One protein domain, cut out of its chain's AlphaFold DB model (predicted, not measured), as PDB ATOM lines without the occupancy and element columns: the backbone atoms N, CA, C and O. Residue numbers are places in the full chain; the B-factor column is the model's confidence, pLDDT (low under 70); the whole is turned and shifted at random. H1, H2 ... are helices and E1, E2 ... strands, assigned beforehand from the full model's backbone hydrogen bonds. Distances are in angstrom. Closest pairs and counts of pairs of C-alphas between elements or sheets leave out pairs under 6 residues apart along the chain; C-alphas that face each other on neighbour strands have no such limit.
ATOM      1  N   GLU A   2     123.165 130.178 179.559       94.75
ATOM      2  CA  GLU A   2     124.470 130.606 180.085       94.75
ATOM      3  C   GLU A   2     124.456 132.115 180.351       94.75
ATOM      4  O   GLU A   2     124.033 132.903 179.503       94.75
ATOM      5  N   CYS A   3     124.912 132.527 181.534       95.06
ATOM      6  CA  CYS A   3     124.982 133.937 181.884       95.06
ATOM      7  C   CYS A   3     126.108 134.642 181.113       95.06
ATOM      8  O   CYS A   3     127.282 134.417 181.388       95.06
ATOM      9  N   GLN A   4     125.768 135.633 180.290       93.44
ATOM     10  CA  GLN A   4     126.700 136.448 179.492       93.44
ATOM     11  C   GLN A   4     127.577 137.419 180.316       93.44
ATOM     12  O   GLN A   4     128.153 138.362 179.779       93.44
ATOM     13  N   ARG A   5     127.646 137.241 181.643       91.50
ATOM     14  CA  ARG A   5     128.523 138.010 182.542       91.50
ATOM     15  C   ARG A   5     129.531 137.128 183.267       91.50
ATOM     16  O   ARG A   5     130.696 137.492 183.334       91.50
ATOM     17  N   CYS A   6     129.091 136.011 183.846       93.19
ATOM     18  CA  CYS A   6     129.981 135.088 184.563       93.19
ATOM     19  C   CYS A   6     130.232 133.763 183.842       93.19
ATOM     20  O   CYS A   6     131.006 132.971 184.360       93.19
ATOM     21  N   LEU A   7     129.574 133.513 182.706       93.38
ATOM     22  CA  LEU A   7     129.649 132.273 181.923       93.38
ATOM     23  C   LEU A   7     129.209 131.006 182.681       93.38
ATOM     24  O   LEU A   7     129.458 129.891 182.245       93.38
ATOM     25  N   ASN A   8     128.515 131.160 183.812       94.06
ATOM     26  CA  ASN A   8     127.928 130.035 184.534       94.06
ATOM     27  C   ASN A   8     126.527 129.715 184.006       94.06
ATOM     28  O   ASN A   8     125.795 130.606 183.555       94.06
ATOM     29  N   SER A   9     126.127 128.450 184.144       94.88
ATOM     30  CA  SER A   9     124.761 128.008 183.870       94.88
ATOM     31  C   SER A   9     123.748 128.742 184.751       94.88
ATOM     32  O   SER A   9     123.994 129.000 185.928       94.88
ATOM     33  N   MET A  10     122.590 129.048 184.174       94.12
ATOM     34  CA  MET A  10     121.467 129.689 184.846       94.12
ATOM     35  C   MET A  10     120.136 129.074 184.406       94.12
ATOM     36  O   MET A  10     119.937 128.753 183.226       94.12
ATOM     37  N   SER A  11     119.213 128.957 185.356       93.50
ATOM     38  CA  SER A  11     117.815 128.624 185.080       93.50
ATOM     39  C   SER A  11     117.069 129.861 184.594       93.50
ATOM     40  O   SER A  11     117.299 130.968 185.081       93.50
ATOM     41  N   HIS A  12     116.171 129.670 183.637       91.56
ATOM     42  CA  HIS A  12     115.282 130.705 183.129       91.56
ATOM     43  C   HIS A  12     113.914 130.067 182.918       91.56
ATOM     44  O   HIS A  12     113.823 129.042 182.244       91.56
ATOM     45  N   GLN A  13     112.891 130.616 183.568       92.88
ATOM     46  CA  GLN A  13     111.513 130.198 183.343       92.88
ATOM     47  C   GLN A  13     111.010 130.893 182.085       92.88
ATOM     48  O   GLN A  13     111.200 132.098 181.944       92.88
ATOM     49  N   VAL A  14     110.405 130.112 181.197       91.56
ATOM     50  CA  VAL A  14     109.783 130.604 179.974       91.56
ATOM     51  C   VAL A  14     108.278 130.551 180.176       91.56
ATOM     52  O   VAL A  14     107.746 129.500 180.533       91.56
ATOM     53  N   ASP A  15     107.637 131.692 179.971       92.31
ATOM     54  CA  ASP A  15     106.191 131.862 179.935       92.31
ATOM     55  C   ASP A  15     105.895 132.728 178.710       92.31
ATOM     56  O   ASP A  15     106.415 133.843 178.606       92.31
ATOM     57  N   ALA A  16     105.193 132.161 177.734       91.62
ATOM     58  CA  ALA A  16     105.006 132.754 176.417       91.62
ATOM     59  C   ALA A  16     103.547 132.595 175.989       91.62
ATOM     60  O   ALA A  16     102.991 131.496 176.017       91.62
ATOM     61  N   GLU A  17     102.955 133.704 175.565       92.19
ATOM     62  CA  GLU A  17     101.615 133.776 175.002       92.19
ATOM     63  C   GLU A  17     101.725 134.446 173.632       92.19
ATOM     64  O   GLU A  17     102.357 135.493 173.507       92.19
ATOM     65  N   GLY A  18     101.113 133.844 172.614       89.44
ATOM     66  CA  GLY A  18     101.124 134.355 171.246       89.44
ATOM     67  C   GLY A  18      99.733 134.281 170.629       89.44
ATOM     68  O   GLY A  18      98.975 133.342 170.891       89.44
ATOM     69  N   ALA A  19      99.388 135.277 169.815       92.81
ATOM     70  CA  ALA A  19      98.120 135.343 169.100       92.81
ATOM     71  C   ALA A  19      98.373 135.659 167.620       92.81
ATOM     72  O   ALA A  19      98.864 136.729 167.268       92.81
ATOM     73  N   LEU A  20      98.019 134.706 166.757       93.69
ATOM     74  CA  LEU A  20      98.267 134.766 165.318       93.69
ATOM     75  C   LEU A  20      96.944 134.758 164.551       93.69
ATOM     76  O   LEU A  20      96.007 134.041 164.915       93.69
ATOM     77  N   ALA A  21      96.881 135.510 163.456       95.31
ATOM     78  CA  ALA A  21      95.756 135.505 162.528       95.31
ATOM     79  C   ALA A  21      96.166 134.876 161.194       95.31
ATOM     80  O   ALA A  21      97.094 135.340 160.538       95.31
ATOM     81  N   LEU A  22      95.452 133.833 160.767       93.69
ATOM     82  CA  LEU A  22      95.670 133.232 159.452       93.69
ATOM     83  C   LEU A  22      95.212 134.190 158.354       93.69
ATOM     84  O   LEU A  22      94.061 134.622 158.357       93.69
ATOM     85  N   VAL A  23      96.097 134.468 157.400       94.81
ATOM     86  CA  VAL A  23      95.829 135.362 156.269       94.81
ATOM     87  C   VAL A  23      96.189 134.699 154.944       94.81
ATOM     88  O   VAL A  23      97.066 133.837 154.873       94.81
ATOM     89  N   ARG A  24      95.525 135.123 153.867       91.94
ATOM     90  CA  ARG A  24      95.775 134.637 152.496       91.94
ATOM     91  C   ARG A  24      96.715 135.532 151.694       91.94
ATOM     92  O   ARG A  24      97.127 135.162 150.596       91.94
ATOM     93  N   GLY A  25      97.036 136.717 152.207       92.62
ATOM     94  CA  GLY A  25      97.932 137.647 151.535       92.62
ATOM     95  C   GLY A  25      98.096 138.984 152.258       92.62
ATOM     96  O   GLY A  25      97.459 139.221 153.286       92.62
ATOM     97  N   PRO A  26      98.923 139.886 151.699       92.75
ATOM     98  CA  PRO A  26      99.313 141.135 152.356       92.75
ATOM     99  C   PRO A  26      98.137 142.065 152.671       92.75
ATOM    100  O   PRO A  26      98.094 142.658 153.739       92.75
ATOM    101  N   LEU A  27      97.140 142.135 151.780       94.94
ATOM    102  CA  LEU A  27      95.969 142.999 151.969       94.94
ATOM    103  C   LEU A  27      95.139 142.628 153.204       94.94
ATOM    104  O   LEU A  27      94.523 143.500 153.806       94.94
ATOM    105  N   GLU A  28      95.076 141.343 153.554       94.50
ATOM    106  CA  GLU A  28      94.366 140.876 154.750       94.50
ATOM    107  C   GLU A  28      95.207 141.129 156.006       94.50
ATOM    108  O   GLU A  28      94.674 141.595 157.008       94.50
ATOM    109  N   ALA A  29      96.527 140.928 155.920       94.94
ATOM    110  CA  ALA A  29      97.467 141.244 156.996       94.94
ATOM    111  C   ALA A  29      97.429 142.730 157.397       94.94
ATOM    112  O   ALA A  29      97.417 143.051 158.580       94.94
ATOM    113  N   GLU A  30      97.351 143.640 156.422       95.31
ATOM    114  CA  GLU A  30      97.277 145.090 156.658       95.31
ATOM    115  C   GLU A  30      95.990 145.539 157.372       95.31
ATOM    116  O   GLU A  30      95.949 146.629 157.943       95.31
ATOM    117  N   GLN A  31      94.935 144.719 157.342       95.69
ATOM    118  CA  GLN A  31      93.646 145.011 157.974       95.69
ATOM    119  C   GLN A  31      93.529 144.443 159.394       95.69
ATOM    120  O   GLN A  31      92.511 144.670 160.055       95.69
ATOM    121  N   LEU A  32      94.533 143.700 159.866       96.50
ATOM    122  CA  LEU A  32      94.493 143.084 161.185       96.50
ATOM    123  C   LEU A  32      94.542 144.130 162.314       96.50
ATOM    124  O   LEU A  32      95.182 145.179 162.179       96.50
ATOM    125  N   PRO A  33      93.899 143.841 163.461       95.56
ATOM    126  CA  PRO A  33      94.185 144.534 164.711       95.56
ATOM    127  C   PRO A  33      95.684 144.493 165.027       95.56
ATOM    128  O   PRO A  33      96.368 143.531 164.690       95.56
ATOM    129  N   ARG A  34      96.196 145.522 165.711       91.94
ATOM    130  CA  ARG A  34      97.638 145.642 166.001       91.94
ATOM    131  C   ARG A  34      98.161 144.556 166.937       91.94
ATOM    132  O   ARG A  34      99.368 144.385 167.037       91.94
ATOM    133  N   GLU A  35      97.266 143.902 167.661       93.31
ATOM    134  CA  GLU A  35      97.573 142.891 168.663       93.31
ATOM    135  C   GLU A  35      97.737 141.485 168.064       93.31
ATOM    136  O   GLU A  35      98.079 140.564 168.800       93.31
ATOM    137  N   LEU A  36      97.449 141.303 166.769       95.25
ATOM    138  CA  LEU A  36      97.525 140.011 166.089       95.25
ATOM    139  C   LEU A  36      98.622 140.020 165.035       95.25
ATOM    140  O   LEU A  36      98.594 140.826 164.103       95.25
ATOM    141  N   ASP A  37      99.515 139.045 165.134       93.38
ATOM    142  CA  ASP A  37     100.545 138.847 164.129       93.38
ATOM    143  C   ASP A  37      99.990 138.030 162.945       93.38
ATOM    144  O   ASP A  37      99.303 137.017 163.137       93.38
ATOM    145  N   PRO A  38     100.228 138.455 161.691       95.38
ATOM    146  CA  PRO A  38      99.750 137.736 160.519       95.38
ATOM    147  C   PRO A  38     100.548 136.454 160.290       95.38
ATOM    148  O   PRO A  38     101.775 136.468 160.221       95.38
ATOM    149  N   LEU A  39      99.836 135.362 160.032       94.00
ATOM    150  CA  LEU A  39     100.399 134.095 159.598       94.00
ATOM    151  C   LEU A  39      99.897 133.756 158.193       94.00
ATOM    152  O   LEU A  39      98.740 133.374 157.997       94.00
ATOM    153  N   LEU A  40     100.774 133.907 157.202       93.12
ATOM    154  CA  LEU A  40     100.463 133.572 155.816       93.12
ATOM    155  C   LEU A  40     100.469 132.052 155.636       93.12
ATOM    156  O   LEU A  40     101.496 131.415 155.854       93.12
ATOM    157  N   LEU A  41      99.344 131.488 155.196       91.25
ATOM    158  CA  LEU A  41      99.227 130.059 154.902       91.25
ATOM    159  C   LEU A  41      98.744 129.859 153.463       91.25
ATOM    160  O   LEU A  41      97.707 130.399 153.065       91.25
ATOM    161  N   GLN A  42      99.481 129.081 152.667       87.56
ATOM    162  CA  GLN A  42      99.068 128.774 151.296       87.56
ATOM    163  C   GLN A  42      97.934 127.733 151.274       87.56
ATOM    164  O   GLN A  42      97.811 126.901 152.167       87.56
ATOM    165  N   GLU A  43      97.108 127.723 150.220       82.44
ATOM    166  CA  GLU A  43      95.861 126.928 150.152       82.44
ATOM    167  C   GLU A  43      96.017 125.412 150.378       82.44
ATOM    168  O   GLU A  43      95.042 124.731 150.695       82.44
ATOM    169  N   LYS A  44      97.217 124.865 150.175       85.12
ATOM    170  CA  LYS A  44      97.524 123.432 150.338       85.12
ATOM    171  C   LYS A  44      98.614 123.173 151.373       85.12
ATOM    172  O   LYS A  44      99.100 122.049 151.479       85.12
ATOM    173  N   GLU A  45      99.020 124.211 152.087       88.94
ATOM    174  CA  GLU A  45     100.037 124.127 153.117       88.94
ATOM    175  C   GLU A  45      99.394 123.748 154.449       88.94
ATOM    176  O   GLU A  45      98.309 124.215 154.802       88.94
ATOM    177  N   LEU A  46     100.056 122.853 155.179       90.69
ATOM    178  CA  LEU A  46      99.636 122.475 156.519       90.69
ATOM    179  C   LEU A  46     100.357 123.351 157.533       90.69
ATOM    180  O   LEU A  46     101.563 123.561 157.443       90.69
ATOM    181  N   LEU A  47      99.611 123.802 158.535       90.88
ATOM    182  CA  LEU A  47     100.155 124.562 159.646       90.88
ATOM    183  C   LEU A  47     101.119 123.701 160.477       90.88
ATOM    184  O   LEU A  47     100.699 122.744 161.135       90.88
ATOM    185  N   GLN A  48     102.398 124.069 160.502       92.69
ATOM    186  CA  GLN A  48     103.406 123.403 161.326       92.69
ATOM    187  C   GLN A  48     103.410 123.970 162.751       92.69
ATOM    188  O   GLN A  48     104.270 124.755 163.132       92.69
ATOM    189  N   VAL A  49     102.443 123.541 163.571       92.62
ATOM    190  CA  VAL A  49     102.267 124.035 164.954       92.62
ATOM    191  C   VAL A  49     103.538 123.894 165.796       92.62
ATOM    192  O   VAL A  49     103.831 124.758 166.613       92.62
ATOM    193  N   ARG A  50     104.315 122.823 165.591       94.81
ATOM    194  CA  ARG A  50     105.580 122.619 166.309       94.81
ATOM    195  C   ARG A  50     106.585 123.742 166.035       94.81
ATOM    196  O   ARG A  50     107.213 124.191 166.981       94.81
ATOM    197  N   GLU A  51     106.746 124.141 164.775       93.06
ATOM    198  CA  GLU A  51     107.697 125.194 164.390       93.06
ATOM    199  C   GLU A  51     107.261 126.539 164.970       93.06
ATOM    200  O   GLU A  51     108.064 127.210 165.600       93.06
ATOM    201  N   LEU A  52     105.965 126.857 164.900       92.62
ATOM    202  CA  LEU A  52     105.423 128.074 165.514       92.62
ATOM    203  C   LEU A  52     105.671 128.132 167.021       92.62
ATOM    204  O   LEU A  52     106.110 129.150 167.539       92.62
ATOM    205  N   VAL A  53     105.415 127.034 167.734       93.75
ATOM    206  CA  VAL A  53     105.685 126.977 169.176       93.75
ATOM    207  C   VAL A  53     107.184 127.124 169.458       93.75
ATOM    208  O   VAL A  53     107.555 127.775 170.429       93.75
ATOM    209  N   GLU A  54     108.052 126.533 168.636       94.88
ATOM    210  CA  GLU A  54     109.508 126.664 168.772       94.88
ATOM    211  C   GLU A  54     109.967 128.117 168.584       94.88
ATOM    212  O   GLU A  54     110.743 128.614 169.403       94.88
ATOM    213  N   ASP A  55     109.433 128.804 167.574       92.50
ATOM    214  CA  ASP A  55     109.734 130.207 167.285       92.50
ATOM    215  C   ASP A  55     109.274 131.130 168.423       92.50
ATOM    216  O   ASP A  55     110.073 131.924 168.921       92.50
ATOM    217  N   GLU A  56     108.043 130.974 168.920       93.44
ATOM    218  CA  GLU A  56     107.534 131.759 170.058       93.44
ATOM    219  C   GLU A  56     108.385 131.556 171.321       93.44
ATOM    220  O   GLU A  56     108.761 132.508 172.015       93.44
ATOM    221  N   LEU A  57     108.763 130.307 171.607       92.88
ATOM    222  CA  LEU A  57     109.646 130.003 172.730       92.88
ATOM    223  C   LEU A  57     111.030 130.626 172.535       92.88
ATOM    224  O   LEU A  57     111.598 131.141 173.498       92.88
ATOM    225  N   LEU A  58     111.576 130.618 171.319       92.44
ATOM    226  CA  LEU A  58     112.868 131.231 171.031       92.44
ATOM    227  C   LEU A  58     112.819 132.756 171.197       92.44
ATOM    228  O   LEU A  58     113.742 133.329 171.781       92.44
ATOM    229  N   LEU A  59     111.741 133.400 170.743       91.62
ATOM    230  CA  LEU A  59     111.525 134.844 170.874       91.62
ATOM    231  C   LEU A  59     111.360 135.288 172.335       91.62
ATOM    232  O   LEU A  59     111.765 136.397 172.688       91.62
ATOM    233  N   SER A  60     110.832 134.419 173.200       92.75
ATOM    234  CA  SER A  60     110.708 134.694 174.640       92.75
ATOM    235  C   SER A  60     112.054 134.705 175.392       92.75
ATOM    236  O   SER A  60     112.155 135.257 176.491       92.75
ATOM    237  N   ILE A  61     113.111 134.119 174.814       92.94
ATOM    238  CA  ILE A  61     114.430 134.028 175.448       92.94
ATOM    239  C   ILE A  61     115.190 135.358 175.282       92.94
ATOM    240  O   ILE A  61     115.300 135.894 174.180       92.94
ATOM    241  N   PRO A  62     115.816 135.893 176.348       92.19
ATOM    242  CA  PRO A  62     116.581 137.131 176.251       92.19
ATOM    243  C   PRO A  62     117.822 136.976 175.361       92.19
ATOM    244  O   PRO A  62     118.629 136.071 175.562       92.19
ATOM    245  N   VAL A  63     118.053 137.951 174.474       91.88
ATOM    246  CA  VAL A  63     119.233 138.012 173.579       91.88
ATOM    247  C   VAL A  63     120.565 137.987 174.348       91.88
ATOM    248  O   VAL A  63     121.561 137.453 173.871       91.88
ATOM    249  N   SER A  64     120.602 138.548 175.563       93.88
ATOM    250  CA  SER A  64     121.763 138.473 176.460       93.88
ATOM    251  C   SER A  64     121.328 137.988 177.847       93.88
ATOM    252  O   SER A  64     121.036 138.810 178.722       93.88
TER     253      SER A  64
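What this domain is: This is residues 2 to 64 of the 106 residues of the protein "23S rRNA accumulation protein YceD" of Thiolapillus brandeum (UniProt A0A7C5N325). The model has little regular structure: a small sheet, E1 beside E2, with the short helix H1 makes one end of an elongated shape, and the unnamed residues 2 to 19 and the longer helix H2 extend from it toward the other end. The 63 printed residues, 24 of them in named elements, run E1, H1, E2, H2; the sheet is parallel and the class mixed. The whole is only just extended, close to loose, with radius of gyration of the C-alphas 16.2 A and spans of 48 by 25 by 16 A.

How they stand to each other: E1, residues 20 to 23, and E2, residues 37 to 40, are parallel at 38 degrees, with N 21 and O 37 within hydrogen-bond range at 2.9 A. With H1, residues 26 to 29, they form a strand-helix-strand unit, parallel neighbour strands with a helix between, its crossover right-handed. The closest C-alphas of H1 and E2, Ala 29 and Pro 38, are 5.5 A apart. H2, residues 49 to 60, is apart from E1 and H1; its O i to N i+4 pairs are all within hydrogen-bond range, and H1 is too short for one.

Where its parts are: E1 begins at C-alpha 20 (98.267, 134.766, 165.318). H2, 16.7 A long, ends at C-alpha 60 (110.708, 134.694, 174.640).

The domain as a whole: The farthest C-alphas, Cys 6 and Glu 43, are 49.1 A apart. The printed part has no cut, no link between named elements is long, and no printed residue is under pLDDT 70.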